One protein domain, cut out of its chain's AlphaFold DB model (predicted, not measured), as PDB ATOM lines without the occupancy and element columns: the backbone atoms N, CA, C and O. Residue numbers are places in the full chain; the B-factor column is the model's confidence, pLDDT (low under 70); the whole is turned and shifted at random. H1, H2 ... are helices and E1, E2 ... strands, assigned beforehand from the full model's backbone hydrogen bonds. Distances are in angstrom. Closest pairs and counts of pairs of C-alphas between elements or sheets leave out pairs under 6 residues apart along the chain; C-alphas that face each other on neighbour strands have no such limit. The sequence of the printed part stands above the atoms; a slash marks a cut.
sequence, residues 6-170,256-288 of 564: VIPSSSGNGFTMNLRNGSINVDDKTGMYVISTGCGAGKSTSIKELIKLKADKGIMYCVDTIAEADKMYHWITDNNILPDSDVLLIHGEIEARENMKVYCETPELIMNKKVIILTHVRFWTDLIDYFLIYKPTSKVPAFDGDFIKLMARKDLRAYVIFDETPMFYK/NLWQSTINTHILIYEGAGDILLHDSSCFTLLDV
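AT A GLANCE: This is residues 6 to 170 and 256 to 288 of the 564 residues of an uncharacterized protein of Bacteroides uniformis (UniProt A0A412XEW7). A twisted sheet of seven parallel strands runs through the middle, with H1 and H2 over one face and the shorter H5 and H8 over the opposite one. A small antiparallel sheet, E1 E2 E3, meets the E10 edge with E3, and H1 sits in the angle between the two sheets; H3 and H4 pack by the other edge, E6. The printed part has 198 residues with eight named helices and ten named strands, in the order E1 E2 E3 E4 H1 E5 H2 E6 H3 H4 E7 H5 H6 H7 E8 E9 H8 E10. The class is mixed; the whole is compact, radius of gyration of the C-alphas 15.9 A, spanning 45 by 39 by 36 A.

HOW THE PARTS SIT: Start at E1, residues 6 to 8; with E2, 15 to 18, and E3, 23 to 26, it forms a meander, two hairpins in a row, where N 7 and O 16, like N 17 and O 24, are within hydrogen-bond range at 2.8 A. The large sheet runs E6, 87 to 90, E7, 115 to 119, E5, 59 to 63, E8, 159 to 163, E9, 265 to 270, E4, 31 to 36, E10, 284 to 287; look within hydrogen-bond range for N 90 and O 117, 2.8 A, N 61 and O 116, 2.8 A, N 60 and O 159, 2.9 A, N 160 and O 265, 2.8 A, N 33 and O 266, 2.8 A, N 34 and O 284, 2.9 A. H1, residues 43 to 57, is on both sheets, at heights of 8.0 A over the large and 8.9 A over the small; its C-alpha 49 is 5.9 A from C-alpha 6, the closest to E1. H2, 66 to 78, is on the same face of the large sheet as H1; H5, 120 to 125, and H8, 273 to 276, are on the opposite face. H3, 94 to 105, and H4, 107 to 112, only graze that sheet. H4 touches H6, 128 to 132, with C-alphas 111 and 130 closest at 6.0 A; H7, 147 to 151, is on neither sheet. Every O i to N i+4 pair is within range in H2, H5, H6 and H7, but 9 of 11 in H1, 6 of 8 in H3 and 0 of 2 in H4, where 3 of 3 O i to N i+3 pairs are; H8 is too short for one.

IN THESE COORDINATES: Find C-alpha 6 at (166.161, 147.663, 134.238), where E1 begins. H1 runs 20.1 A from C-alpha 43 at (161.036, 139.340, 129.735), H2 17.6 A. E10 ends at C-alpha 287, (166.141, 143.356, 119.092).

THE WHOLE: Residues 171 to 255 are not printed; C-alphas 170 and 256 are 14.2 A apart. The link from H6 to H7 is long. No printed residue is under 70 in pLDDT.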
ATOM      1  N   VAL A   6     166.577 146.511 135.036       96.38
ATOM      2  CA  VAL A   6     166.161 147.663 134.238       96.38
ATOM      3  C   VAL A   6     166.835 148.904 134.804       96.38
ATOM      4  O   VAL A   6     166.768 149.157 136.004       96.38
ATOM      5  N   ILE A   7     167.490 149.669 133.936       96.31
ATOM      6  CA  ILE A   7     168.161 150.924 134.271       96.31
ATOM      7  C   ILE A   7     167.352 152.060 133.638       96.31
ATOM      8  O   ILE A   7     167.344 152.185 132.414       96.31
ATOM      9  N   PRO A   8     166.641 152.875 134.433       94.69
ATOM     10  CA  PRO A   8     165.912 154.026 133.920       94.69
ATOM     11  C   PRO A   8     166.823 155.044 133.232       94.69
ATOM     12  O   PRO A   8     167.924 155.308 133.712       94.69
ATOM     13  N   SER A   9     166.321 155.686 132.177       93.44
ATOM     14  CA  SER A   9     166.920 156.918 131.660       93.44
ATOM     15  C   SER A   9     166.913 158.004 132.741       93.44
ATOM     16  O   SER A   9     165.971 158.115 133.534       93.44
ATOM     17  N   SER A  10     167.959 158.832 132.751       86.38
ATOM     18  CA  SER A  10     168.077 159.994 133.634       86.38
ATOM     19  C   SER A  10     167.158 161.153 133.241       86.38
ATOM     20  O   SER A  10     166.836 161.980 134.089       86.38
ATOM     21  N   SER A  11     166.760 161.241 131.968       83.69
ATOM     22  CA  SER A  11     166.065 162.405 131.392       83.69
ATOM     23  C   SER A  11     164.584 162.183 131.087       83.69
ATOM     24  O   SER A  11     163.880 163.159 130.823       83.69
ATOM     25  N   GLY A  12     164.082 160.947 131.150       90.12
ATOM     26  CA  GLY A  12     162.706 160.662 130.745       90.12
ATOM     27  C   GLY A  12     162.160 159.286 131.136       90.12
ATOM     28  O   GLY A  12     162.400 158.761 132.232       90.12
ATOM     29  N   ASN A  13     161.311 158.758 130.254       94.50
ATOM     30  CA  ASN A  13     160.596 157.490 130.422       94.50
ATOM     31  C   ASN A  13     161.265 156.312 129.687       94.50
ATOM     32  O   ASN A  13     160.784 155.190 129.763       94.50
ATOM     33  N   GLY A  14     162.387 156.541 129.013       96.62
ATOM     34  CA  GLY A  14     163.216 155.494 128.439       96.62
ATOM     35  C   GLY A  14     163.917 154.673 129.518       96.62
ATOM     36  O   GLY A  14     163.971 155.045 130.700       96.62
ATOM     37  N   PHE A  15     164.451 153.526 129.116       97.44
ATOM     38  CA  PHE A  15     165.175 152.616 129.995       97.44
ATOM     39  C   PHE A  15     165.987 151.592 129.202       97.44
ATOM     40  O   PHE A  15     165.629 151.197 128.095       97.44
ATOM     41  N   THR A  16     167.057 151.096 129.813       97.06
ATOM     42  CA  THR A  16     167.835 149.969 129.301       97.06
ATOM     43  C   THR A  16     167.480 148.701 130.066       97.06
ATOM     44  O   THR A  16     167.494 148.675 131.295       97.06
ATOM     45  N   MET A  17     167.180 147.633 129.340       96.19
ATOM     46  CA  MET A  17     166.949 146.298 129.877       96.19
ATOM     47  C   MET A  17     168.219 145.475 129.712       96.19
ATOM     48  O   MET A  17     168.617 145.215 128.580       96.19
ATOM     49  N   ASN A  18     168.823 145.015 130.804       95.44
ATOM     50  CA  ASN A  18     169.888 144.018 130.736       95.44
ATOM     51  C   ASN A  18     169.265 142.630 130.881       95.44
ATOM     52  O   ASN A  18     168.605 142.330 131.875       95.44
ATOM     53  N   LEU A  19     169.454 141.798 129.864       94.25
ATOM     54  CA  LEU A  19     168.890 140.460 129.731       94.25
ATOM     55  C   LEU A  19     169.998 139.409 129.858       94.25
ATOM     56  O   LEU A  19     171.189 139.716 129.943       94.25
ATOM     57  N   ARG A  20     169.613 138.129 129.850       92.31
ATOM     58  CA  ARG A  20     170.587 137.023 129.898       92.31
ATOM     59  C   ARG A  20     171.529 136.997 128.694       92.31
ATOM     60  O   ARG A  20     172.642 136.497 128.825       92.31
ATOM     61  N   ASN A  21     171.075 137.510 127.557       92.81
ATOM     62  CA  ASN A  21     171.697 137.355 126.245       92.81
ATOM     63  C   ASN A  21     172.097 138.670 125.570       92.81
ATOM     64  O   ASN A  21     172.545 138.666 124.429       92.81
ATOM     65  N   GLY A  22     171.951 139.794 126.265       93.31
ATOM     66  CA  GLY A  22     172.284 141.108 125.735       93.31
ATOM     67  C   GLY A  22     171.526 142.202 126.463       93.31
ATOM     68  O   GLY A  22     170.977 141.973 127.540       93.31
ATOM     69  N   SER A  23     171.477 143.380 125.854       94.94
ATOM     70  CA  SER A  23     170.726 144.511 126.386       94.94
ATOM     71  C   SER A  23     169.892 145.152 125.289       94.94
ATOM     72  O   SER A  23     170.326 145.218 124.142       94.94
ATOM     73  N   ILE A  24     168.708 145.641 125.650       96.62
ATOM     74  CA  ILE A  24     167.836 146.419 124.766       96.62
ATOM     75  C   ILE A  24     167.665 147.809 125.369       96.62
ATOM     76  O   ILE A  24     167.410 147.934 126.565       96.62
ATOM     77  N   ASN A  25     167.773 148.848 124.543       96.31
ATOM     78  CA  ASN A  25     167.505 150.221 124.953       96.31
ATOM     79  C   ASN A  25     166.159 150.703 124.399       96.31
ATOM     80  O   ASN A  25     165.968 150.726 123.186       96.31
ATOM     81  N   VAL A  26     165.258 151.117 125.288       96.94
ATOM     82  CA  VAL A  26     164.016 151.820 124.955       96.94
ATOM     83  C   VAL A  26     164.269 153.316 125.131       96.94
ATOM     84  O   VAL A  26     164.634 153.760 126.219       96.94
ATOM     85  N   ASP A  27     164.101 154.085 124.057       92.88
ATOM     86  CA  ASP A  27     164.355 155.531 124.031       92.88
ATOM     87  C   ASP A  27     163.375 156.309 124.941       92.88
ATOM     88  O   ASP A  27     162.262 155.861 125.214       92.88
ATOM     89  N   ASP A  28     163.772 157.502 125.391       96.06
ATOM     90  CA  ASP A  28     162.901 158.471 126.064       96.06
ATOM     91  C   ASP A  28     161.756 158.940 125.158       96.06
ATOM     92  O   ASP A  28     160.686 159.305 125.656       96.06
ATOM     93  N   LYS A  29     161.961 158.905 123.836       95.25
ATOM     94  CA  LYS A  29     160.908 159.175 122.859       95.25
ATOM     95  C   LYS A  29     159.762 158.172 123.031       95.25
ATOM     96  O   LYS A  29     159.962 156.965 122.990       95.25
ATOM     97  N   THR A  30     158.552 158.690 123.204       96.81
ATOM     98  CA  THR A  30     157.322 157.896 123.246       96.81
ATOM     99  C   THR A  30     156.965 157.364 121.858       96.81
ATOM    100  O   THR A  30     157.308 157.953 120.828       96.81
ATOM    101  N   GLY A  31     156.266 156.236 121.820       97.44
ATOM    102  CA  GLY A  31     156.005 155.513 120.585       97.44
ATOM    103  C   GLY A  31     155.631 154.061 120.838       97.44
ATOM    104  O   GLY A  31     155.342 153.659 121.966       97.44
ATOM    105  N   MET A  32     155.629 153.283 119.762       98.19
ATOM    106  CA  MET A  32     155.235 151.879 119.760       98.19
ATOM    107  C   MET A  32     156.453 151.021 119.420       98.19
ATOM    108  O   MET A  32     157.090 151.227 118.387       98.19
ATOM    109  N   TYR A  33     156.782 150.072 120.294       98.25
ATOM    110  CA  TYR A  33     158.001 149.271 120.215       98.25
ATOM    111  C   TYR A  33     157.702 147.782 120.385       98.25
ATOM    112  O   TYR A  33     156.925 147.393 121.259       98.25
ATOM    113  N   VAL A  34     158.351 146.949 119.576       98.12
ATOM    114  CA  VAL A  34     158.406 145.495 119.779       98.12
ATOM    115  C   VAL A  34     159.767 145.176 120.372       98.12
ATOM    116  O   VAL A  34     160.792 145.445 119.759       98.12
ATOM    117  N   ILE A  35     159.778 144.617 121.573       97.69
ATOM    118  CA  ILE A  35     160.981 144.232 122.300       97.69
ATOM    119  C   ILE A  35     161.189 142.739 122.062       97.69
ATOM    120  O   ILE A  35     160.556 141.905 122.714       97.69
ATOM    121  N   SER A  36     162.075 142.415 121.119       96.44
ATOM    122  CA  SER A  36     162.377 141.042 120.734       96.44
ATOM    123  C   SER A  36     163.606 140.511 121.466       96.44
ATOM    124  O   SER A  36     164.737 140.921 121.229       96.44
ATOM    125  N   THR A  37     163.390 139.592 122.407       93.56
ATOM    126  CA  THR A  37     164.438 139.206 123.379       93.56
ATOM    127  C   THR A  37     165.000 137.801 123.193       93.56
ATOM    128  O   THR A  37     166.068 137.506 123.723       93.56
ATOM    129  N   GLY A  38     164.307 136.920 122.471       92.69
ATOM    130  CA  GLY A  38     164.499 135.473 122.580       92.69
ATOM    131  C   GLY A  38     163.723 134.878 123.763       92.69
ATOM    132  O   GLY A  38     163.575 135.475 124.836       92.69
ATOM    133  N   CYS A  39     163.189 133.669 123.591       91.44
ATOM    134  CA  CYS A  39     162.460 132.994 124.663       91.44
ATOM    135  C   CYS A  39     163.382 132.712 125.863       91.44
ATOM    136  O   CYS A  39     164.506 132.257 125.700       91.44
ATOM    137  N   GLY A  40     162.898 132.948 127.090       89.56
ATOM    138  CA  GLY A  40     163.654 132.683 128.326       89.56
ATOM    139  C   GLY A  40     164.722 133.720 128.698       89.56
ATOM    140  O   GLY A  40     165.334 133.586 129.759       89.56
ATOM    141  N   ALA A  41     164.910 134.771 127.892       91.88
ATOM    142  CA  ALA A  41     165.918 135.814 128.108       91.88
ATOM    143  C   ALA A  41     165.688 136.678 129.364       91.88
ATOM    144  O   ALA A  41     166.623 137.306 129.863       91.88
ATOM    145  N   GLY A  42     164.461 136.680 129.903       91.38
ATOM    146  CA  GLY A  42     164.114 137.400 131.131       91.38
ATOM    147  C   GLY A  42     162.996 138.436 131.018       91.38
ATOM    148  O   GLY A  42     162.905 139.271 131.913       91.38
ATOM    149  N   LYS A  43     162.145 138.385 129.978       92.31
ATOM    150  CA  LYS A  43     161.036 139.340 129.735       92.31
ATOM    151  C   LYS A  43     160.199 139.639 130.981       92.31
ATOM    152  O   LYS A  43     160.112 140.775 131.423       92.31
ATOM    153  N   SER A  44     159.633 138.613 131.613       92.31
ATOM    154  CA  SER A  44     158.770 138.831 132.778       92.31
ATOM    155  C   SER A  44     159.540 139.416 133.970       92.31
ATOM    156  O   SER A  44     158.973 140.155 134.765       92.31
ATOM    157  N   THR A  45     160.841 139.131 134.105       94.81
ATOM    158  CA  THR A  45     161.684 139.736 135.150       94.81
ATOM    159  C   THR A  45     161.951 141.213 134.865       94.81
ATOM    160  O   THR A  45     161.854 142.021 135.783       94.81
ATOM    161  N   SER A  46     162.235 141.596 133.619       95.75
ATOM    162  CA  SER A  46     162.439 143.005 133.272       95.75
ATOM    163  C   SER A  46     161.156 143.828 133.404       95.75
ATOM    164  O   SER A  46     161.209 144.932 133.940       95.75
ATOM    165  N   ILE A  47     159.992 143.279 133.040       97.25
ATOM    166  CA  ILE A  47     158.694 143.936 133.274       97.25
ATOM    167  C   ILE A  47     158.461 144.171 134.774       97.25
ATOM    168  O   ILE A  47     158.063 145.263 135.178       97.25
ATOM    169  N   LYS A  48     158.754 143.174 135.617       97.44
ATOM    170  CA  LYS A  48     158.661 143.297 137.081       97.44
ATOM    171  C   LYS A  48     159.547 144.418 137.627       97.44
ATOM    172  O   LYS A  48     159.094 145.206 138.454       97.44
ATOM    173  N   GLU A  49     160.786 144.524 137.154       96.75
ATOM    174  CA  GLU A  49     161.687 145.615 137.546       96.75
ATOM    175  C   GLU A  49     161.177 146.982 137.064       96.75
ATOM    176  O   GLU A  49     161.190 147.945 137.828       96.75
ATOM    177  N   LEU A  50     160.636 147.067 135.844       97.00
ATOM    178  CA  LEU A  50     160.015 148.294 135.344       97.00
ATOM    179  C   LEU A  50     158.826 148.727 136.217       97.00
ATOM    180  O   LEU A  50     158.718 149.906 136.555       97.00
ATOM    181  N   ILE A  51     157.977 147.783 136.641       97.94
ATOM    182  CA  ILE A  51     156.862 148.056 137.560       97.94
ATOM    183  C   ILE A  51     157.373 148.645 138.876       97.94
ATOM    184  O   ILE A  51     156.898 149.707 139.280       97.94
ATOM    185  N   LYS A  52     158.377 148.026 139.510       96.62
ATOM    186  CA  LYS A  52     158.969 148.546 140.756       96.62
ATOM    187  C   LYS A  52     159.486 149.975 140.607       96.62
ATOM    188  O   LYS A  52     159.317 150.789 141.507       96.62
ATOM    189  N   LEU A  53     160.136 150.269 139.483       95.75
ATOM    190  CA  LEU A  53     160.838 151.535 139.273       95.75
ATOM    191  C   LEU A  53     159.923 152.667 138.792       95.75
ATOM    192  O   LEU A  53     160.246 153.837 138.998       95.75
ATOM    193  N   LYS A  54     158.824 152.350 138.093       96.00
ATOM    194  CA  LYS A  54     158.044 153.341 137.332       96.00
ATOM    195  C   LYS A  54     156.529 153.289 137.560       96.00
ATOM    196  O   LYS A  54     155.822 154.048 136.899       96.00
ATOM    197  N   ALA A  55     156.011 152.489 138.498       97.19
ATOM    198  CA  ALA A  55     154.568 152.408 138.782       97.19
ATOM    199  C   ALA A  55     153.893 153.780 138.988       97.19
ATOM    200  O   ALA A  55     152.787 154.006 138.498       97.19
ATOM    201  N   ASP A  56     154.567 154.735 139.637       96.50
ATOM    202  CA  ASP A  56     154.040 156.092 139.865       96.50
ATOM    203  C   ASP A  56     153.760 156.893 138.583       96.50
ATOM    204  O   ASP A  56     153.067 157.910 138.627       96.50
ATOM    205  N   LYS A  57     154.291 156.455 137.436       97.06
ATOM    206  CA  LYS A  57     154.051 157.062 136.120       97.06
ATOM    207  C   LYS A  57     152.824 156.489 135.403       97.06
ATOM    208  O   LYS A  57     152.498 156.947 134.312       97.06
ATOM    209  N   GLY A  58     152.143 155.517 136.008       98.31
ATOM    210  CA  GLY A  58     151.031 154.807 135.394       98.31
ATOM    211  C   GLY A  58     151.531 153.719 134.446       98.31
ATOM    212  O   GLY A  58     152.195 153.999 133.448       98.31
ATOM    213  N   ILE A  59     151.191 152.471 134.759       98.75
ATOM    214  CA  ILE A  59     151.492 151.291 133.950       98.75
ATOM    215  C   ILE A  59     150.195 150.533 133.690       98.75
ATOM    216  O   ILE A  59     149.385 150.322 134.594       98.75
ATOM    217  N   MET A  60     150.003 150.128 132.443       98.50
ATOM    218  CA  MET A  60     149.043 149.105 132.061       98.50
ATOM    219  C   MET A  60     149.815 147.856 131.654       98.50
ATOM    220  O   MET A  60     150.693 147.938 130.799       98.50
ATOM    221  N   TYR A  61     149.493 146.721 132.264       98.56
ATOM    222  CA  TYR A  61     150.090 145.426 131.964       98.56
ATOM    223  C   TYR A  61     149.019 144.476 131.424       98.56
ATOM    224  O   TYR A  61     148.065 144.125 132.120       98.56
ATOM    225  N   CYS A  62     149.180 144.084 130.167       96.81
ATOM    226  CA  CYS A  62     148.263 143.236 129.430       96.81
ATOM    227  C   CYS A  62     148.915 141.885 129.122       96.81
ATOM    228  O   CYS A  62     150.083 141.837 128.751       96.81
ATOM    229  N   VAL A  63     148.149 140.801 129.254       94.62
ATOM    230  CA  VAL A  63     148.625 139.422 129.039       94.62
ATOM    231  C   VAL A  63     147.629 138.577 128.249       94.62
ATOM    232  O   VAL A  63     146.433 138.868 128.216       94.62
ATOM    233  N   ASP A  64     148.087 137.473 127.663       89.50
ATOM    234  CA  ASP A  64     147.221 136.598 126.858       89.50
ATOM    235  C   ASP A  64     146.225 135.768 127.691       89.50
ATOM    236  O   ASP A  64     145.125 135.457 127.234       89.50
ATOM    237  N   THR A  65     146.568 135.425 128.940       88.19
ATOM    238  CA  THR A  65     145.747 134.526 129.774       88.19
ATOM    239  C   THR A  65     145.481 135.083 131.166       88.19
ATOM    240  O   THR A  65     146.285 135.830 131.718       88.19
ATOM    241  N   ILE A  66     144.362 134.658 131.759       91.06
ATOM    242  CA  ILE A  66     143.984 135.002 133.136       91.06
ATOM    243  C   ILE A  66     145.045 134.521 134.133       91.06
ATOM    244  O   ILE A  66     145.484 135.295 134.971       91.06
ATOM    245  N   ALA A  67     145.563 133.302 133.956       89.56
ATOM    246  CA  ALA A  67     146.593 132.756 134.837       89.56
ATOM    247  C   ALA A  67     147.876 133.612 134.882       89.56
ATOM    248  O   ALA A  67     148.512 133.705 135.927       89.56
ATOM    249  N   GLU A  68     148.280 134.241 133.772       91.06
ATOM    250  CA  GLU A  68     149.421 135.173 133.781       91.06
ATOM    251  C   GLU A  68     149.074 136.521 134.434       91.06
ATOM    252  O   GLU A  68     149.941 137.148 135.049       91.06
ATOM    253  N   ALA A  69     147.811 136.951 134.349       94.56
ATOM    254  CA  ALA A  69     147.329 138.165 134.999       94.56
ATOM    255  C   ALA A  69     147.368 137.994 136.526       94.56
ATOM    256  O   ALA A  69     147.965 138.819 137.221       94.56
ATOM    257  N   ASP A  70     146.841 136.869 137.020       94.19
ATOM    258  CA  ASP A  70     146.847 136.496 138.438       94.19
ATOM    259  C   ASP A  70     148.275 136.393 138.975       94.19
ATOM    260  O   ASP A  70     148.599 136.967 140.014       94.19
ATOM    261  N   LYS A  71     149.175 135.726 138.239       94.31
ATOM    262  CA  LYS A  71     150.590 135.603 138.629       94.31
ATOM    263  C   LYS A  71     151.266 136.956 138.815       94.31
ATOM    264  O   LYS A  71     152.067 137.106 139.738       94.31
ATOM    265  N   MET A  72     151.002 137.922 137.933       96.44
ATOM    266  CA  MET A  72     151.571 139.263 138.079       96.44
ATOM    267  C   MET A  72     150.934 140.005 139.254       96.44
ATOM    268  O   MET A  72     151.658 140.619 140.033       96.44
ATOM    269  N   TYR A  73     149.612 139.922 139.409       96.25
ATOM    270  CA  TYR A  73     148.897 140.564 140.509       96.25
ATOM    271  C   TYR A  73     149.373 140.057 141.875       96.25
ATOM    272  O   TYR A  73     149.838 140.860 142.679       96.25
ATOM    273  N   HIS A  74     149.382 138.739 142.085       95.38
ATOM    274  CA  HIS A  74     149.892 138.114 143.307       95.38
ATOM    275  C   HIS A  74     151.359 138.437 143.547       95.38
ATOM    276  O   HIS A  74     151.773 138.720 144.664       95.38
ATOM    277  N   TRP A  75     152.173 138.477 142.491       96.88
ATOM    278  CA  TRP A  75     153.550 138.913 142.653       96.88
ATOM    279  C   TRP A  75     153.645 140.354 143.191       96.88
ATOM    280  O   TRP A  75     154.489 140.600 144.052       96.88
ATOM    281  N   ILE A  76     152.793 141.282 142.740       97.31
ATOM    282  CA  ILE A  76     152.756 142.657 143.265       97.31
ATOM    283  C   ILE A  76     152.293 142.671 144.726       97.31
ATOM    284  O   ILE A  76     152.976 143.272 145.557       97.31
ATOM    285  N   THR A  77     151.165 142.027 145.036       94.44
ATOM    286  CA  THR A  77     150.530 142.091 146.362       94.44
ATOM    287  C   THR A  77     151.324 141.317 147.408       94.44
ATOM    288  O   THR A  77     151.683 141.864 148.446       94.44
ATOM    289  N   ASP A  78     151.704 140.075 147.112       95.69
ATOM    290  CA  ASP A  78     152.321 139.164 148.083       95.69
ATOM    291  C   ASP A  78     153.755 139.588 148.428       95.69
ATOM    292  O   ASP A  78     154.263 139.283 149.507       95.69
ATOM    293  N   ASN A  79     154.418 140.317 147.521       96.19
ATOM    294  CA  ASN A  79     155.748 140.884 147.756       96.19
ATOM    295  C   ASN A  79     155.695 142.351 148.215       96.19
ATOM    296  O   ASN A  79     156.746 142.986 148.290       96.19
ATOM    297  N   ASN A  80     154.505 142.895 148.510       95.00
ATOM    298  CA  ASN A  80     154.292 144.286 148.923       95.00
ATOM    299  C   ASN A  80     154.976 145.306 147.992       95.00
ATOM    300  O   ASN A  80     155.548 146.297 148.446       95.00
ATOM    301  N   ILE A  81     154.946 145.053 146.678       97.06
ATOM    302  CA  ILE A  81     155.529 145.961 145.680       97.06
ATOM    303  C   ILE A  81     154.710 147.250 145.599       97.06
ATOM    304  O   ILE A  81     155.271 148.336 145.474       97.06
ATOM    305  N   LEU A  82     153.383 147.126 145.676       96.19
ATOM    306  CA  LEU A  82     152.429 148.231 145.722       96.19
ATOM    307  C   LEU A  82     151.298 147.885 146.696       96.19
ATOM    308  O   LEU A  82     150.963 146.708 146.826       96.19
ATOM    309  N   PRO A  83     150.673 148.884 147.343       93.75
ATOM    310  CA  PRO A  83     149.458 148.653 148.114       93.75
ATOM    311  C   PRO A  83     148.278 148.304 147.192       93.75
ATOM    312  O   PRO A  83     148.195 148.807 146.068       93.75
ATOM    313  N   ASP A  84     147.305 147.541 147.693       88.06
ATOM    314  CA  ASP A  84     146.079 147.162 146.957       88.06
ATOM    315  C   ASP A  84     145.304 148.377 146.412       88.06
ATOM    316  O   ASP A  84     144.637 148.331 145.375       88.06
ATOM    317  N   SER A  85     145.421 149.530 147.078       91.75
ATOM    318  CA  SER A  85     144.826 150.784 146.615       91.75
ATOM    319  C   SER A  85     145.417 151.289 145.296       91.75
ATOM    320  O   SER A  85     144.719 152.002 144.576       91.75
ATOM    321  N   ASP A  86     146.643 150.898 144.945       95.88
ATOM    322  CA  ASP A  86     147.384 151.367 143.769       95.88
ATOM    323  C   ASP A  86     147.379 150.377 142.594       95.88
ATOM    324  O   ASP A  86     147.711 150.775 141.474       95.88
ATOM    325  N   VAL A  87     146.968 149.126 142.816       95.94
ATOM    326  CA  VAL A  87     146.855 148.087 141.782       95.94
ATOM    327  C   VAL A  87     145.390 147.695 141.544       95.94
ATOM    328  O   VAL A  87     144.535 147.866 142.414       95.94
ATOM    329  N   LEU A  88     145.057 147.244 140.332       95.25
ATOM    330  CA  LEU A  88     143.738 146.695 140.006       95.25
ATOM    331  C   LEU A  88     143.858 145.576 138.965       95.25
ATOM    332  O   LEU A  88     144.471 145.781 137.917       95.25
ATOM    333  N   LEU A  89     143.250 144.423 139.247       95.62
ATOM    334  CA  LEU A  89     143.192 143.254 138.360       95.62
ATOM    335  C   LEU A  89     141.805 143.131 137.717       95.62
ATOM    336  O   LEU A  89     140.796 143.194 138.415       95.62
ATOM    337  N   ILE A  90     141.750 142.957 136.393       92.56
ATOM    338  CA  ILE A  90     140.510 143.011 135.605       92.56
ATOM    339  C   ILE A  90     140.416 141.805 134.663       92.56
ATOM    340  O   ILE A  90     140.998 141.783 133.576       92.56
ATOM    341  N   HIS A  91     139.610 140.817 135.048       89.50
ATOM    342  CA  HIS A  91     139.157 139.711 134.195       89.50
ATOM    343  C   HIS A  91     137.866 139.093 134.758       89.50
ATOM    344  O   HIS A  91     137.329 139.561 135.752       89.50
ATOM    345  N   GLY A  92     137.314 138.084 134.076       79.25
ATOM    346  CA  GLY A  92     135.978 137.547 134.368       79.25
ATOM    347  C   GLY A  92     135.894 136.441 135.425       79.25
ATOM    348  O   GLY A  92     134.811 135.887 135.578       79.25
ATOM    349  N   GLU A  93     136.989 136.101 136.110       82.75
ATOM    350  CA  GLU A  93     137.035 134.966 137.054       82.75
ATOM    351  C   GLU A  93     136.904 135.425 138.510       82.75
ATOM    352  O   GLU A  93     136.929 136.624 138.809       82.75
ATOM    353  N   ILE A  94     136.720 134.460 139.417       73.81
ATOM    354  CA  ILE A  94     136.381 134.712 140.821       73.81
ATOM    355  C   ILE A  94     137.452 135.529 141.556       73.81
ATOM    356  O   ILE A  94     137.106 136.373 142.380       73.81
ATOM    357  N   GLU A  95     138.721 135.354 141.196       79.44
ATOM    358  CA  GLU A  95     139.881 136.054 141.754       79.44
ATOM    359  C   GLU A  95     139.797 137.571 141.538       79.44
ATOM    360  O   GLU A  95     140.145 138.353 142.422       79.44
ATOM    361  N   ALA A  96     139.252 138.013 140.401       83.00
ATOM    362  CA  ALA A  96     139.046 139.429 140.112       83.00
ATOM    363  C   ALA A  96     137.663 139.937 140.521       83.00
ATOM    364  O   ALA A  96     137.361 141.100 140.269       83.00
ATOM    365  N   ARG A  97     136.797 139.123 141.136       86.19
ATOM    366  CA  ARG A  97     135.377 139.464 141.326       86.19
ATOM    367  C   ARG A  97     135.155 140.769 142.090       86.19
ATOM    368  O   ARG A  97     134.333 141.579 141.666       86.19
ATOM    369  N   GLU A  98     135.891 140.995 143.176       86.62
ATOM    370  CA  GLU A  98     135.774 142.234 143.959       86.62
ATOM    371  C   GLU A  98     136.316 143.442 143.184       86.62
ATOM    372  O   GLU A  98     135.651 144.475 143.097       86.62
ATOM    373  N   ASN A  99     137.462 143.290 142.514       86.69
ATOM    374  CA  ASN A  99     138.015 144.324 141.636       86.69
ATOM    375  C   ASN A  99     137.065 144.655 140.476       86.69
ATOM    376  O   ASN A  99     136.871 145.822 140.137       86.69
ATOM    377  N   MET A 100     136.420 143.640 139.903       90.44
ATOM    378  CA  MET A 100     135.419 143.778 138.855       90.44
ATOM    379  C   MET A 100     134.156 144.454 139.358       90.44
ATOM    380  O   MET A 100     133.595 145.269 138.636       90.44
ATOM    381  N   LYS A 101     133.709 144.166 140.583       89.75
ATOM    382  CA  LYS A 101     132.581 144.873 141.191       89.75
ATOM    383  C   LYS A 101     132.895 146.362 141.330       89.75
ATOM    384  O   LYS A 101     132.117 147.191 140.860       89.75
ATOM    385  N   VAL A 102     134.070 146.692 141.873       87.88
ATOM    386  CA  VAL A 102     134.546 148.079 141.986       87.88
ATOM    387  C   VAL A 102     134.629 148.743 140.612       87.88
ATOM    388  O   VAL A 102     134.135 149.856 140.446       87.88
ATOM    389  N   TYR A 103     135.190 148.062 139.610       92.25
ATOM    390  CA  TYR A 103     135.276 148.580 138.245       92.25
ATOM    391  C   TYR A 103     133.893 148.776 137.607       92.25
ATOM    392  O   TYR A 103     133.648 149.798 136.980       92.25
ATOM    393  N   CYS A 104     132.951 147.853 137.805       91.62
ATOM    394  CA  CYS A 104     131.590 147.956 137.281       91.62
ATOM    395  C   CYS A 104     130.802 149.127 137.892       91.62
ATOM    396  O   CYS A 104     130.018 149.784 137.197       91.62
ATOM    397  N   GLU A 105     130.985 149.377 139.189       92.25
ATOM    398  CA  GLU A 105     130.270 150.410 139.945       92.25
ATOM    399  C   GLU A 105     130.932 151.791 139.826       92.25
ATOM    400  O   GLU A 105     130.232 152.797 139.688       92.25
ATOM    401  N   THR A 106     132.268 151.840 139.811       92.75
ATOM    402  CA  THR A 106     133.079 153.069 139.742       92.75
ATOM    403  C   THR A 106     134.215 152.941 138.708       92.75
ATOM    404  O   THR A 106     135.391 152.916 139.082       92.75
ATOM    405  N   PRO A 107     133.902 152.883 137.396       94.12
ATOM    406  CA  PRO A 107     134.902 152.676 136.346       94.12
ATOM    407  C   PRO A 107     136.030 153.705 136.356       94.12
ATOM    408  O   PRO A 107     137.176 153.356 136.105       94.12
ATOM    409  N   GLU A 108     135.742 154.964 136.695       94.75
ATOM    410  CA  GLU A 108     136.720 156.059 136.681       94.75
ATOM    411  C   GLU A 108     137.894 155.844 137.646       94.75
ATOM    412  O   GLU A 108     138.975 156.397 137.440       94.75
ATOM    413  N   LEU A 109     137.709 155.023 138.688       93.06
ATOM    414  CA  LEU A 109     138.743 154.720 139.678       93.06
ATOM    415  C   LEU A 109     139.974 154.060 139.044       93.06
ATOM    416  O   LEU A 109     141.087 154.232 139.543       93.06
ATOM    417  N   ILE A 110     139.799 153.374 137.913       95.31
ATOM    418  CA  ILE A 110     140.890 152.743 137.171       95.31
ATOM    419  C   ILE A 110     141.971 153.738 136.744       95.31
ATOM    420  O   ILE A 110     143.160 153.440 136.858       95.31
ATOM    421  N   MET A 111     141.579 154.952 136.347       97.19
ATOM    422  CA  MET A 111     142.500 155.998 135.899       97.19
ATOM    423  C   MET A 111     143.372 156.517 137.049       97.19
ATOM    424  O   MET A 111     144.388 157.154 136.804       97.19
ATOM    425  N   ASN A 112     143.032 156.223 138.308       96.44
ATOM    426  CA  ASN A 112     143.832 156.617 139.470       96.44
ATOM    427  C   ASN A 112     144.824 155.534 139.920       96.44
ATOM    428  O   ASN A 112     145.755 155.833 140.670       96.44
ATOM    429  N   LYS A 113     144.664 154.293 139.446       97.44
ATOM    430  CA  LYS A 113     145.533 153.159 139.791       97.44
ATOM    431  C   LYS A 113     146.895 153.299 139.133       97.44
ATOM    432  O   LYS A 113     146.972 153.535 137.928       97.44
ATOM    433  N   LYS A 114     147.970 153.125 139.905       98.38
ATOM    434  CA  LYS A 114     149.352 153.133 139.403       98.38
ATOM    435  C   LYS A 114     149.590 151.997 138.418       98.38
ATOM    436  O   LYS A 114     150.147 152.234 137.354       98.38
ATOM    437  N   VAL A 115     149.108 150.797 138.737       98.56
ATOM    438  CA  VAL A 115     149.211 149.622 137.864       98.56
ATOM    439  C   VAL A 115     147.829 149.036 137.630       98.56
ATOM    440  O   VAL A 115     147.087 148.785 138.576       98.56
ATOM    441  N   ILE A 116     147.485 148.796 136.371       98.06
ATOM    442  CA  ILE A 116     146.303 148.012 136.010       98.06
ATOM    443  C   ILE A 116     146.747 146.758 135.268       98.06
ATOM    444  O   ILE A 116     147.655 146.819 134.437       98.06
ATOM    445  N   ILE A 117     146.129 145.628 135.597       98.12
ATOM    446  CA  ILE A 117     146.431 144.318 135.026       98.12
ATOM    447  C   ILE A 117     145.167 143.778 134.371       98.12
ATOM    448  O   ILE A 117     144.119 143.696 135.012       98.12
ATOM    449  N   LEU A 118     145.259 143.399 133.101       96.12
ATOM    450  CA  LEU A 118     144.130 142.877 132.340       96.12
ATOM    451  C   LEU A 118     144.584 141.912 131.245       96.12
ATOM    452  O   LEU A 118     145.767 141.791 130.940       96.12
ATOM    453  N   THR A 119     143.636 141.213 130.629       94.69
ATOM    454  CA  THR A 119     143.941 140.383 129.459       94.69
ATOM    455  C   THR A 119     143.956 141.208 128.169       94.69
ATOM    456  O   THR A 119     143.262 142.222 128.064       94.69
ATOM    457  N   HIS A 120     144.678 140.736 127.147       93.62
ATOM    458  CA  HIS A 120     144.673 141.302 125.792       93.62
ATOM    459  C   HIS A 120     143.247 141.524 125.286       93.62
ATOM    460  O   HIS A 120     142.895 142.613 124.844       93.62
ATOM    461  N   VAL A 121     142.394 140.507 125.422       90.62
ATOM    462  CA  VAL A 121     140.997 140.569 124.977       90.62
ATOM    463  C   VAL A 121     140.237 141.684 125.686       90.62
ATOM    464  O   VAL A 121     139.464 142.398 125.050       90.62
ATOM    465  N   ARG A 122     140.450 141.857 126.996       92.44
ATOM    466  CA  ARG A 122     139.767 142.897 127.769       92.44
ATOM    467  C   ARG A 122     140.164 144.292 127.295       92.44
ATOM    468  O   ARG A 122     139.282 145.133 127.179       92.44
ATOM    469  N   PHE A 123     141.434 144.514 126.962       95.25
ATOM    470  CA  PHE A 123     141.908 145.810 126.469       95.25
ATOM    471  C   PHE A 123     141.159 146.260 125.203       95.25
ATOM    472  O   PHE A 123     140.736 147.409 125.116       95.25
ATOM    473  N   TRP A 124     140.918 145.340 124.262       93.25
ATOM    474  CA  TRP A 124     140.247 145.645 122.988       93.25
ATOM    475  C   TRP A 124     138.710 145.653 123.059       93.25
ATOM    476  O   TRP A 124     138.060 146.177 122.160       93.25
ATOM    477  N   THR A 125     138.114 145.066 124.104       92.31
ATOM    478  CA  THR A 125     136.650 144.872 124.227       92.31
ATOM    479  C   THR A 125     135.995 145.722 125.317       92.31
ATOM    480  O   THR A 125     134.804 145.568 125.625       92.31
ATOM    481  N   ASP A 126     136.754 146.627 125.925       93.31
ATOM    482  CA  ASP A 126     136.308 147.482 127.021       93.31
ATOM    483  C   ASP A 126     136.800 148.929 126.848       93.31
ATOM    484  O   ASP A 126     137.215 149.305 125.754       93.31
ATOM    485  N   LEU A 127     136.663 149.761 127.887       95.00
ATOM    486  CA  LEU A 127     136.975 151.197 127.865       95.00
ATOM    487  C   LEU A 127     138.479 151.477 127.666       95.00
ATOM    488  O   LEU A 127     139.209 151.777 128.612       95.00
ATOM    489  N   ILE A 128     138.946 151.367 126.418       95.88
ATOM    490  CA  ILE A 128     140.351 151.544 126.025       95.88
ATOM    491  C   ILE A 128     140.916 152.903 126.463       95.88
ATOM    492  O   ILE A 128     142.052 152.988 126.917       95.88
ATOM    493  N   ASP A 129     140.107 153.957 126.410       97.12
ATOM    494  CA  ASP A 129     140.457 155.292 126.882       97.12
ATOM    495  C   ASP A 129     140.705 155.318 128.397       97.12
ATOM    496  O   ASP A 129     141.707 155.873 128.844       97.12
ATOM    497  N   TYR A 130     139.866 154.651 129.192       97.62
ATOM    498  CA  TYR A 130     140.031 154.579 130.650       97.62
ATOM    499  C   TYR A 130     141.253 153.747 131.039       97.62
ATOM    500  O   TYR A 130     141.913 154.037 132.039       97.62
ATOM    501  N   PHE A 131     141.580 152.721 130.252       97.81
ATOM    502  CA  PHE A 131     142.803 151.954 130.451       97.81
ATOM    503  C   PHE A 131     144.052 152.778 130.150       97.81
ATOM    504  O   PHE A 131     145.040 152.652 130.869       97.81
ATOM    505  N   LEU A 132     144.013 153.642 129.136       98.38
ATOM    506  CA  LEU A 132     145.161 154.441 128.716       98.38
ATOM    507  C   LEU A 132     145.362 155.715 129.547       98.38
ATOM    508  O   LEU A 132     146.502 156.128 129.734       98.38
ATOM    509  N   ILE A 133     144.299 156.339 130.054       98.62
ATOM    510  CA  ILE A 133     144.373 157.602 130.806       98.62
ATOM    511  C   ILE A 133     144.799 157.357 132.266       98.62
ATOM    512  O   ILE A 133     144.392 156.388 132.912       98.62
ATOM    513  N   TYR A 134     145.614 158.266 132.805       98.44
ATOM    514  CA  TYR A 134     146.136 158.222 134.166       98.44
ATOM    515  C   TYR A 134     146.076 159.585 134.857       98.44
ATOM    516  O   TYR A 134     146.664 160.559 134.396       98.44
ATOM    517  N   LYS A 135     145.393 159.629 136.007       97.56
ATOM    518  CA  LYS A 135     145.200 160.811 136.865       97.56
ATOM    519  C   LYS A 135     144.818 162.071 136.068       97.56
ATOM    520  O   LYS A 135     145.511 163.090 136.161       97.56
ATOM    521  N   PRO A 136     143.720 162.024 135.290       97.25
ATOM    522  CA  PRO A 136     143.277 163.176 134.524       97.25
ATOM    523  C   PRO A 136     142.887 164.317 135.469       97.25
ATOM    524  O   PRO A 136     142.250 164.107 136.501       97.25
ATOM    525  N   THR A 137     143.247 165.547 135.109       93.62
ATOM    526  CA  THR A 137     142.912 166.754 135.891       93.62
ATOM    527  C   THR A 137     141.527 167.312 135.563       93.62
ATOM    528  O   THR A 137     141.025 168.190 136.262       93.62
ATOM    529  N   SER A 138     140.887 166.794 134.515       92.56
ATOM    530  CA  SER A 138     139.548 167.169 134.072       92.56
ATOM    531  C   SER A 138     138.682 165.936 133.839       92.56
ATOM    532  O   SER A 138     139.181 164.824 133.664       92.56
ATOM    533  N   LYS A 139     137.364 166.139 133.759       92.50
ATOM    534  CA  LYS A 139     136.431 165.077 133.367       92.50
ATOM    535  C   LYS A 139     136.820 164.503 131.999       92.50
ATOM    536  O   LYS A 139     137.102 165.254 131.065       92.50
ATOM    537  N   VAL A 140     136.806 163.177 131.890       95.19
ATOM    538  CA  VAL A 140     137.049 162.455 130.638       95.19
ATOM    539  C   VAL A 140     135.708 162.272 129.916       95.19
ATOM    540  O   VAL A 140     134.789 161.697 130.507       95.19
ATOM    541  N   PRO A 141     135.529 162.821 128.697       93.44
ATOM    542  CA  PRO A 141     134.338 162.556 127.894       93.44
ATOM    543  C   PRO A 141     134.331 161.102 127.414       93.44
ATOM    544  O   PRO A 141     135.378 160.460 127.396       93.44
ATOM    545  N   ALA A 142     133.169 160.597 126.999       93.69
ATOM    546  CA  ALA A 142     133.101 159.299 126.338       93.69
ATOM    547  C   ALA A 142     133.970 159.303 125.070       93.69
ATOM    548  O   ALA A 142     134.032 160.302 124.347       93.69
ATOM    549  N   PHE A 143     134.672 158.198 124.839       96.81
ATOM    550  CA  PHE A 143     135.512 158.020 123.667       96.81
ATOM    551  C   PHE A 143     134.678 157.984 122.381       96.81
ATOM    552  O   PHE A 143     133.731 157.214 122.259       96.81
ATOM    553  N   ASP A 144     135.074 158.810 121.417       95.19
ATOM    554  CA  ASP A 144     134.421 159.033 120.120       95.19
ATOM    555  C   ASP A 144     135.055 158.208 118.982       95.19
ATOM    556  O   ASP A 144     134.744 158.388 117.804       95.19
ATOM    557  N   GLY A 145     135.980 157.301 119.314       95.50
ATOM    558  CA  GLY A 145     136.739 156.525 118.335       95.50
ATOM    559  C   GLY A 145     137.909 157.293 117.712       95.50
ATOM    560  O   GLY A 145     138.592 156.757 116.834       95.50
ATOM    561  N   ASP A 146     138.172 158.536 118.131       96.94
ATOM    562  CA  ASP A 146     139.286 159.333 117.626       96.94
ATOM    563  C   ASP A 146     140.595 159.032 118.368       96.94
ATOM    564  O   ASP A 146     140.951 159.638 119.386       96.94
ATOM    565  N   PHE A 147     141.354 158.085 117.819       97.62
ATOM    566  CA  PHE A 147     142.660 157.732 118.360       97.62
ATOM    567  C   PHE A 147     143.707 158.845 118.220       97.62
ATOM    568  O   PHE A 147     144.598 158.911 119.061       97.62
ATOM    569  N   ILE A 148     143.604 159.755 117.241       97.81
ATOM    570  CA  ILE A 148     144.538 160.893 117.125       97.81
ATOM    571  C   ILE A 148     144.418 161.753 118.386       97.81
ATOM    572  O   ILE A 148     145.414 162.066 119.039       97.81
ATOM    573  N   LYS A 149     143.181 162.084 118.766       97.19
ATOM    574  CA  LYS A 149     142.877 162.854 119.975       97.19
ATOM    575  C   LYS A 149     143.255 162.099 121.248       97.19
ATOM    576  O   LYS A 149     143.820 162.709 122.154       97.19
ATOM    577  N   LEU A 150     142.958 160.799 121.330       98.12
ATOM    578  CA  LEU A 150     143.270 159.978 122.504       98.12
ATOM    579  C   LEU A 150     144.784 159.846 122.729       98.12
ATOM    580  O   LEU A 150     145.258 160.107 123.832       98.12
ATOM    581  N   MET A 151     145.550 159.502 121.691       98.38
ATOM    582  CA  MET A 151     146.991 159.242 121.801       98.38
ATOM    583  C   MET A 151     147.831 160.517 121.987       98.38
ATOM    584  O   MET A 151     148.938 160.452 122.527       98.38
ATOM    585  N   ALA A 152     147.288 161.683 121.616       97.69
ATOM    586  CA  ALA A 152     147.901 162.995 121.834       97.69
ATOM    587  C   ALA A 152     147.635 163.595 123.229       97.69
ATOM    588  O   ALA A 152     148.133 164.682 123.545       97.69
ATOM    589  N   ARG A 153     146.861 162.923 124.091       97.31
ATOM    590  CA  ARG A 153     146.639 163.365 125.475       97.31
ATOM    591  C   ARG A 153     147.948 163.406 126.265       97.31
ATOM    592  O   ARG A 153     148.852 162.618 126.020       97.31
ATOM    593  N   LYS A 154     148.064 164.326 127.224       95.88
ATOM    594  CA  LYS A 154     149.264 164.470 128.078       95.88
ATOM    595  C   LYS A 154     149.182 163.684 129.387       95.88
ATOM    596  O   LYS A 154     150.181 163.552 130.081       95.88
ATOM    597  N   ASP A 155     147.994 163.204 129.724       97.50
ATOM    598  CA  ASP A 155     147.670 162.456 130.935       97.50
ATOM    599  C   ASP A 155     147.433 160.972 130.622       97.50
ATOM    600  O   ASP A 155     146.579 160.327 131.222       97.50
ATOM    601  N   LEU A 156     148.165 160.425 129.648       98.38
ATOM    602  CA  LEU A 156     148.217 158.982 129.440       98.38
ATOM    603  C   LEU A 156     149.137 158.340 130.484       98.38
ATOM    604  O   LEU A 156     150.069 158.972 130.988       98.38
ATOM    605  N   ARG A 157     148.899 157.061 130.781       98.50
ATOM    606  CA  ARG A 157     149.892 156.195 131.426       98.50
ATOM    607  C   ARG A 157     151.192 156.293 130.644       98.50
ATOM    608  O   ARG A 157     151.169 156.298 129.420       98.50
ATOM    609  N   ALA A 158     152.320 156.342 131.343       98.25
ATOM    610  CA  ALA A 158     153.607 156.390 130.662       98.25
ATOM    611  C   ALA A 158     153.922 155.077 129.930       98.25
ATOM    612  O   ALA A 158     154.611 155.120 128.913       98.25
ATOM    613  N   TYR A 159     153.422 153.936 130.428       98.69
ATOM    614  CA  TYR A 159     153.715 152.619 129.862       98.69
ATOM    615  C   TYR A 159     152.455 151.781 129.655       98.69
ATOM    616  O   TYR A 159     151.652 151.573 130.567       98.69
ATOM    617  N   VAL A 160     152.351 151.227 128.455       98.62
ATOM    618  CA  VAL A 160     151.362 150.245 128.022       98.62
ATOM    619  C   VAL A 160     152.132 149.011 127.581       98.62
ATOM    620  O   VAL A 160     152.825 149.042 126.571       98.62
ATOM    621  N   ILE A 161     152.056 147.942 128.360       98.62
ATOM    622  CA  ILE A 161     152.868 146.741 128.185       98.62
ATOM    623  C   ILE A 161     151.955 145.598 127.768       98.62
ATOM    624  O   ILE A 161     151.028 145.260 128.495       98.62
ATOM    625  N   PHE A 162     152.246 144.986 126.630       98.00
ATOM    626  CA  PHE A 162     151.691 143.707 126.210       98.00
ATOM    627  C   PHE A 162     152.768 142.636 126.410       98.00
ATOM    628  O   PHE A 162     153.822 142.711 125.774       98.00
ATOM    629  N   ASP A 163     152.550 141.689 127.324       96.06
ATOM    630  CA  ASP A 163     153.396 140.498 127.447       96.06
ATOM    631  C   ASP A 163     152.883 139.431 126.477       96.06
ATOM    632  O   ASP A 163     151.763 138.926 126.611       96.06
ATOM    633  N   GLU A 164     153.726 139.111 125.498       93.50
ATOM    634  CA  GLU A 164     153.393 138.454 124.232       93.50
ATOM    635  C   GLU A 164     152.518 139.293 123.283       93.50
ATOM    636  O   GLU A 164     151.809 140.227 123.663       93.50
ATOM    637  N   THR A 165     152.581 138.959 121.994       93.62
ATOM    638  CA  THR A 165     151.817 139.671 120.961       93.62
ATOM    639  C   THR A 165     150.309 139.402 121.101       93.62
ATOM    640  O   THR A 165     149.903 138.239 121.165       93.62
ATOM    641  N   PRO A 166     149.433 140.428 121.101       91.38
ATOM    642  CA  PRO A 166     147.987 140.220 121.044       91.38
ATOM    643  C   PRO A 166     147.567 139.529 119.738       91.38
ATOM    644  O   PRO A 166     147.859 140.015 118.650       91.38
ATOM    645  N   MET A 167     146.847 138.406 119.839       84.31
ATOM    646  CA  MET A 167     146.430 137.613 118.665       84.31
ATOM    647  C   MET A 167     144.914 137.456 118.522       84.31
ATOM    648  O   MET A 167     144.448 136.860 117.552       84.31
ATOM    649  N   PHE A 168     144.135 137.940 119.492       80.50
ATOM    650  CA  PHE A 168     142.684 137.792 119.502       80.50
ATOM    651  C   PHE A 168     142.000 139.152 119.580       80.50
ATOM    652  O   PHE A 168     142.077 139.846 120.597       80.50
ATOM    653  N   TYR A 169     141.289 139.491 118.507       81.25
ATOM    654  CA  TYR A 169     140.558 140.741 118.367       81.25
ATOM    655  C   TYR A 169     139.070 140.440 118.295       81.25
ATOM    656  O   TYR A 169     138.602 139.699 117.433       81.25
ATOM    657  N   LYS A 170     138.322 141.003 119.237       86.31
ATOM    658  CA  LYS A 170     136.866 140.930 119.268       86.31
ATOM    659  C   LYS A 170     136.325 142.349 119.231       86.31
ATOM    660  O   LYS A 170     136.920 143.252 119.812       86.31
ATOM    661  N   ASN A 256     145.429 151.088 115.455       95.75
ATOM    662  CA  ASN A 256     144.674 152.279 115.825       95.75
ATOM    663  C   ASN A 256     145.433 153.145 116.837       95.75
ATOM    664  O   ASN A 256     145.241 154.355 116.850       95.75
ATOM    665  N   LEU A 257     146.325 152.564 117.642       97.06
ATOM    666  CA  LEU A 257     147.173 153.313 118.573       97.06
ATOM    667  C   LEU A 257     148.314 154.057 117.860       97.06
ATOM    668  O   LEU A 257     148.890 154.982 118.433       97.06
ATOM    669  N   TRP A 258     148.629 153.681 116.615       96.88
ATOM    670  CA  TRP A 258     149.682 154.308 115.826       96.88
ATOM    671  C   TRP A 258     149.198 155.625 115.229       96.88
ATOM    672  O   TRP A 258     148.358 155.653 114.332       96.88
ATOM    673  N   GLN A 259     149.719 156.726 115.765       96.12
ATOM    674  CA  GLN A 259     149.347 158.088 115.398       96.12
ATOM    675  C   GLN A 259     150.595 158.957 115.230       96.12
ATOM    676  O   GLN A 259     151.674 158.622 115.717       96.12
ATOM    677  N   SER A 260     150.455 160.110 114.572       93.19
ATOM    678  CA  SER A 260     151.564 161.062 114.396       93.19
ATOM    679  C   SER A 260     152.106 161.604 115.723       93.19
ATOM    680  O   SER A 260     153.281 161.951 115.819       93.19
ATOM    681  N   THR A 261     151.253 161.672 116.749       96.50
ATOM    682  CA  THR A 261     151.616 162.013 118.127       96.50
ATOM    683  C   THR A 261     151.161 160.893 119.054       96.50
ATOM    684  O   THR A 261     149.976 160.570 119.105       96.50
ATOM    685  N   ILE A 262     152.107 160.327 119.802       97.12
ATOM    686  CA  ILE A 262     151.875 159.287 120.805       97.12
ATOM    687  C   ILE A 262     152.609 159.728 122.066       97.12
ATOM    688  O   ILE A 262     153.830 159.840 122.039       97.12
ATOM    689  N   ASN A 263     151.893 159.970 123.162       97.44
ATOM    690  CA  ASN A 263     152.475 160.453 124.424       97.44
ATOM    691  C   ASN A 263     152.659 159.347 125.482       97.44
ATOM    692  O   ASN A 263     152.704 159.623 126.678       97.44
ATOM    693  N   THR A 264     152.760 158.092 125.046       98.12
ATOM    694  CA  THR A 264     152.980 156.905 125.889       98.12
ATOM    695  C   THR A 264     153.988 155.968 125.227       98.12
ATOM    696  O   THR A 264     154.117 155.950 124.002       98.12
ATOM    697  N   HIS A 265     154.678 155.152 126.018       98.50
ATOM    698  CA  HIS A 265     155.430 153.997 125.531       98.50
ATOM    699  C   HIS A 265     154.500 152.788 125.440       98.50
ATOM    700  O   HIS A 265     154.044 152.279 126.461       98.50
ATOM    701  N   ILE A 266     154.205 152.328 124.228       98.56
ATOM    702  CA  ILE A 266     153.493 151.070 123.986       98.56
ATOM    703  C   ILE A 266     154.530 150.009 123.639       98.56
ATOM    704  O   ILE A 266     155.245 150.141 122.649       98.56
ATOM    705  N   LEU A 267     154.621 148.967 124.454       98.56
ATOM    706  CA  LEU A 267     155.682 147.973 124.412       98.56
ATOM    707  C   LEU A 267     155.077 146.581 124.255       98.56
ATOM    708  O   LEU A 267     154.304 146.152 125.109       98.56
ATOM    709  N   ILE A 268     155.457 145.862 123.203       98.19
ATOM    710  CA  ILE A 268     155.145 144.439 123.044       98.19
ATOM    711  C   ILE A 268     156.393 143.640 123.400       98.19
ATOM    712  O   ILE A 268     157.407 143.733 122.713       98.19
ATOM    713  N   TYR A 269     156.325 142.853 124.467       97.12
ATOM    714  CA  TYR A 269     157.390 141.945 124.880       97.12
ATOM    715  C   TYR A 269     157.180 140.587 124.218       97.12
ATOM    716  O   TYR A 269     156.487 139.723 124.746       97.12
ATOM    717  N   GLU A 270     157.820 140.374 123.075       94.31
ATOM    718  CA  GLU A 270     157.657 139.161 122.274       94.31
ATOM    719  C   GLU A 270     158.992 138.413 122.182       94.31
ATOM    720  O   GLU A 270     160.054 138.997 121.994       94.31
ATOM    721  N   GLY A 271     158.982 137.092 122.375       93.62
ATOM    722  CA  GLY A 271     160.228 136.313 122.339       93.62
ATOM    723  C   GLY A 271     160.835 136.257 120.937       93.62
ATOM    724  O   GLY A 271     162.054 136.320 120.796       93.62
ATOM    725  N   ALA A 272     159.974 136.159 119.927       94.44
ATOM    726  CA  ALA A 272     160.334 136.040 118.516       94.44
ATOM    727  C   ALA A 272     159.690 137.168 117.681       94.44
ATOM    728  O   ALA A 272     159.093 136.933 116.630       94.44
ATOM    729  N   GLY A 273     159.751 138.404 118.186       95.06
ATOM    730  CA  GLY A 273     159.086 139.567 117.582       95.06
ATOM    731  C   GLY A 273     159.753 140.028 116.286       95.06
ATOM    732  O   GLY A 273     159.103 140.588 115.416       95.06
ATOM    733  N   ASP A 274     161.032 139.698 116.142       95.25
ATOM    734  CA  ASP A 274     161.869 139.818 114.944       95.25
ATOM    735  C   ASP A 274     161.501 138.823 113.839       95.25
ATOM    736  O   ASP A 274     162.010 138.936 112.734       95.25
ATOM    737  N   ILE A 275     160.636 137.849 114.130       95.06
ATOM    738  CA  ILE A 275     160.003 137.020 113.104       95.06
ATOM    739  C   ILE A 275     158.628 137.609 112.792       95.06
ATOM    740  O   ILE A 275     158.331 137.955 111.653       95.06
ATOM    741  N   LEU A 276     157.783 137.756 113.820       93.94
ATOM    742  CA  LEU A 276     156.365 138.060 113.624       93.94
ATOM    743  C   LEU A 276     156.098 139.490 113.136       93.94
ATOM    744  O   LEU A 276     155.200 139.684 112.324       93.94
ATOM    745  N   LEU A 277     156.836 140.477 113.649       95.25
ATOM    746  CA  LEU A 277     156.551 141.911 113.493       95.25
ATOM    747  C   LEU A 277     157.755 142.696 112.946       95.25
ATOM    748  O   LEU A 277     157.865 143.901 113.169       95.25
ATOM    749  N   HIS A 278     158.669 142.016 112.254       91.69
ATOM    750  CA  HIS A 278     159.939 142.578 111.782       91.69
ATOM    751  C   HIS A 278     159.792 143.716 110.767       91.69
ATOM    752  O   HIS A 278     160.676 144.560 110.640       91.69
ATOM    753  N   ASP A 279     158.668 143.734 110.065       90.06
ATOM    754  CA  ASP A 279     158.309 144.649 108.990       90.06
ATOM    755  C   ASP A 279     157.076 145.501 109.333       90.06
ATOM    756  O   ASP A 279     156.507 146.160 108.461       90.06
ATOM    757  N   SER A 280     156.643 145.507 110.601       94.81
ATOM    758  CA  SER A 280     155.526 146.345 111.032       94.81
ATOM    759  C   SER A 280     155.840 147.820 110.785       94.81
ATOM    760  O   SER A 280     156.825 148.363 111.280       94.81
ATOM    761  N   SER A 281     154.941 148.503 110.078       94.00
ATOM    762  CA  SER A 281     155.039 149.954 109.869       94.00
ATOM    763  C   SER A 281     154.621 150.777 111.096       94.00
ATOM    764  O   SER A 281     154.946 151.962 111.186       94.00
ATOM    765  N   CYS A 282     153.925 150.157 112.058       94.88
ATOM    766  CA  CYS A 282     153.446 150.815 113.276       94.88
ATOM    767  C   CYS A 282     154.432 150.723 114.447       94.88
ATOM    768  O   CYS A 282     154.394 151.574 115.334       94.88
ATOM    769  N   PHE A 283     155.276 149.687 114.487       97.06
ATOM    770  CA  PHE A 283     156.136 149.382 115.630       97.06
ATOM    771  C   PHE A 283     157.615 149.429 115.261       97.06
ATOM    772  O   PHE A 283     158.049 148.847 114.276       97.06
ATOM    773  N   THR A 284     158.419 150.063 116.112       97.19
ATOM    774  CA  THR A 284     159.880 149.985 116.010       97.19
ATOM    775  C   THR A 284     160.375 148.703 116.674       97.19
ATOM    776  O   THR A 284     160.166 148.505 117.874       97.19
ATOM    777  N   LEU A 285     161.043 147.838 115.912       97.19
ATOM    778  CA  LEU A 285     161.678 146.637 116.448       97.19
ATOM    779  C   LEU A 285     162.945 147.001 117.236       97.19
ATOM    780  O   LEU A 285     163.858 147.640 116.717       97.19
ATOM    781  N   LEU A 286     163.001 146.556 118.486       97.44
ATOM    782  CA  LEU A 286     164.162 146.613 119.364       97.44
ATOM    783  C   LEU A 286     164.593 145.176 119.660       97.44
ATOM    784  O   LEU A 286     163.874 144.446 120.342       97.44
ATOM    785  N   ASP A 287     165.741 144.764 119.130       95.56
ATOM    786  CA  ASP A 287     166.141 143.356 119.092       95.56
ATOM    787  C   ASP A 287     167.477 143.078 119.797       95.56
ATOM    788  O   ASP A 287     168.363 143.936 119.853       95.56
ATOM    789  N   VAL A 288     167.633 141.851 120.302       92.94
ATOM    790  CA  VAL A 288     168.930 141.293 120.705       92.94
ATOM    791  C   VAL A 288     169.451 140.399 119.589       92.94
ATOM    792  O   VAL A 288     168.822 139.404 119.242       92.94
TER     793      VAL A 288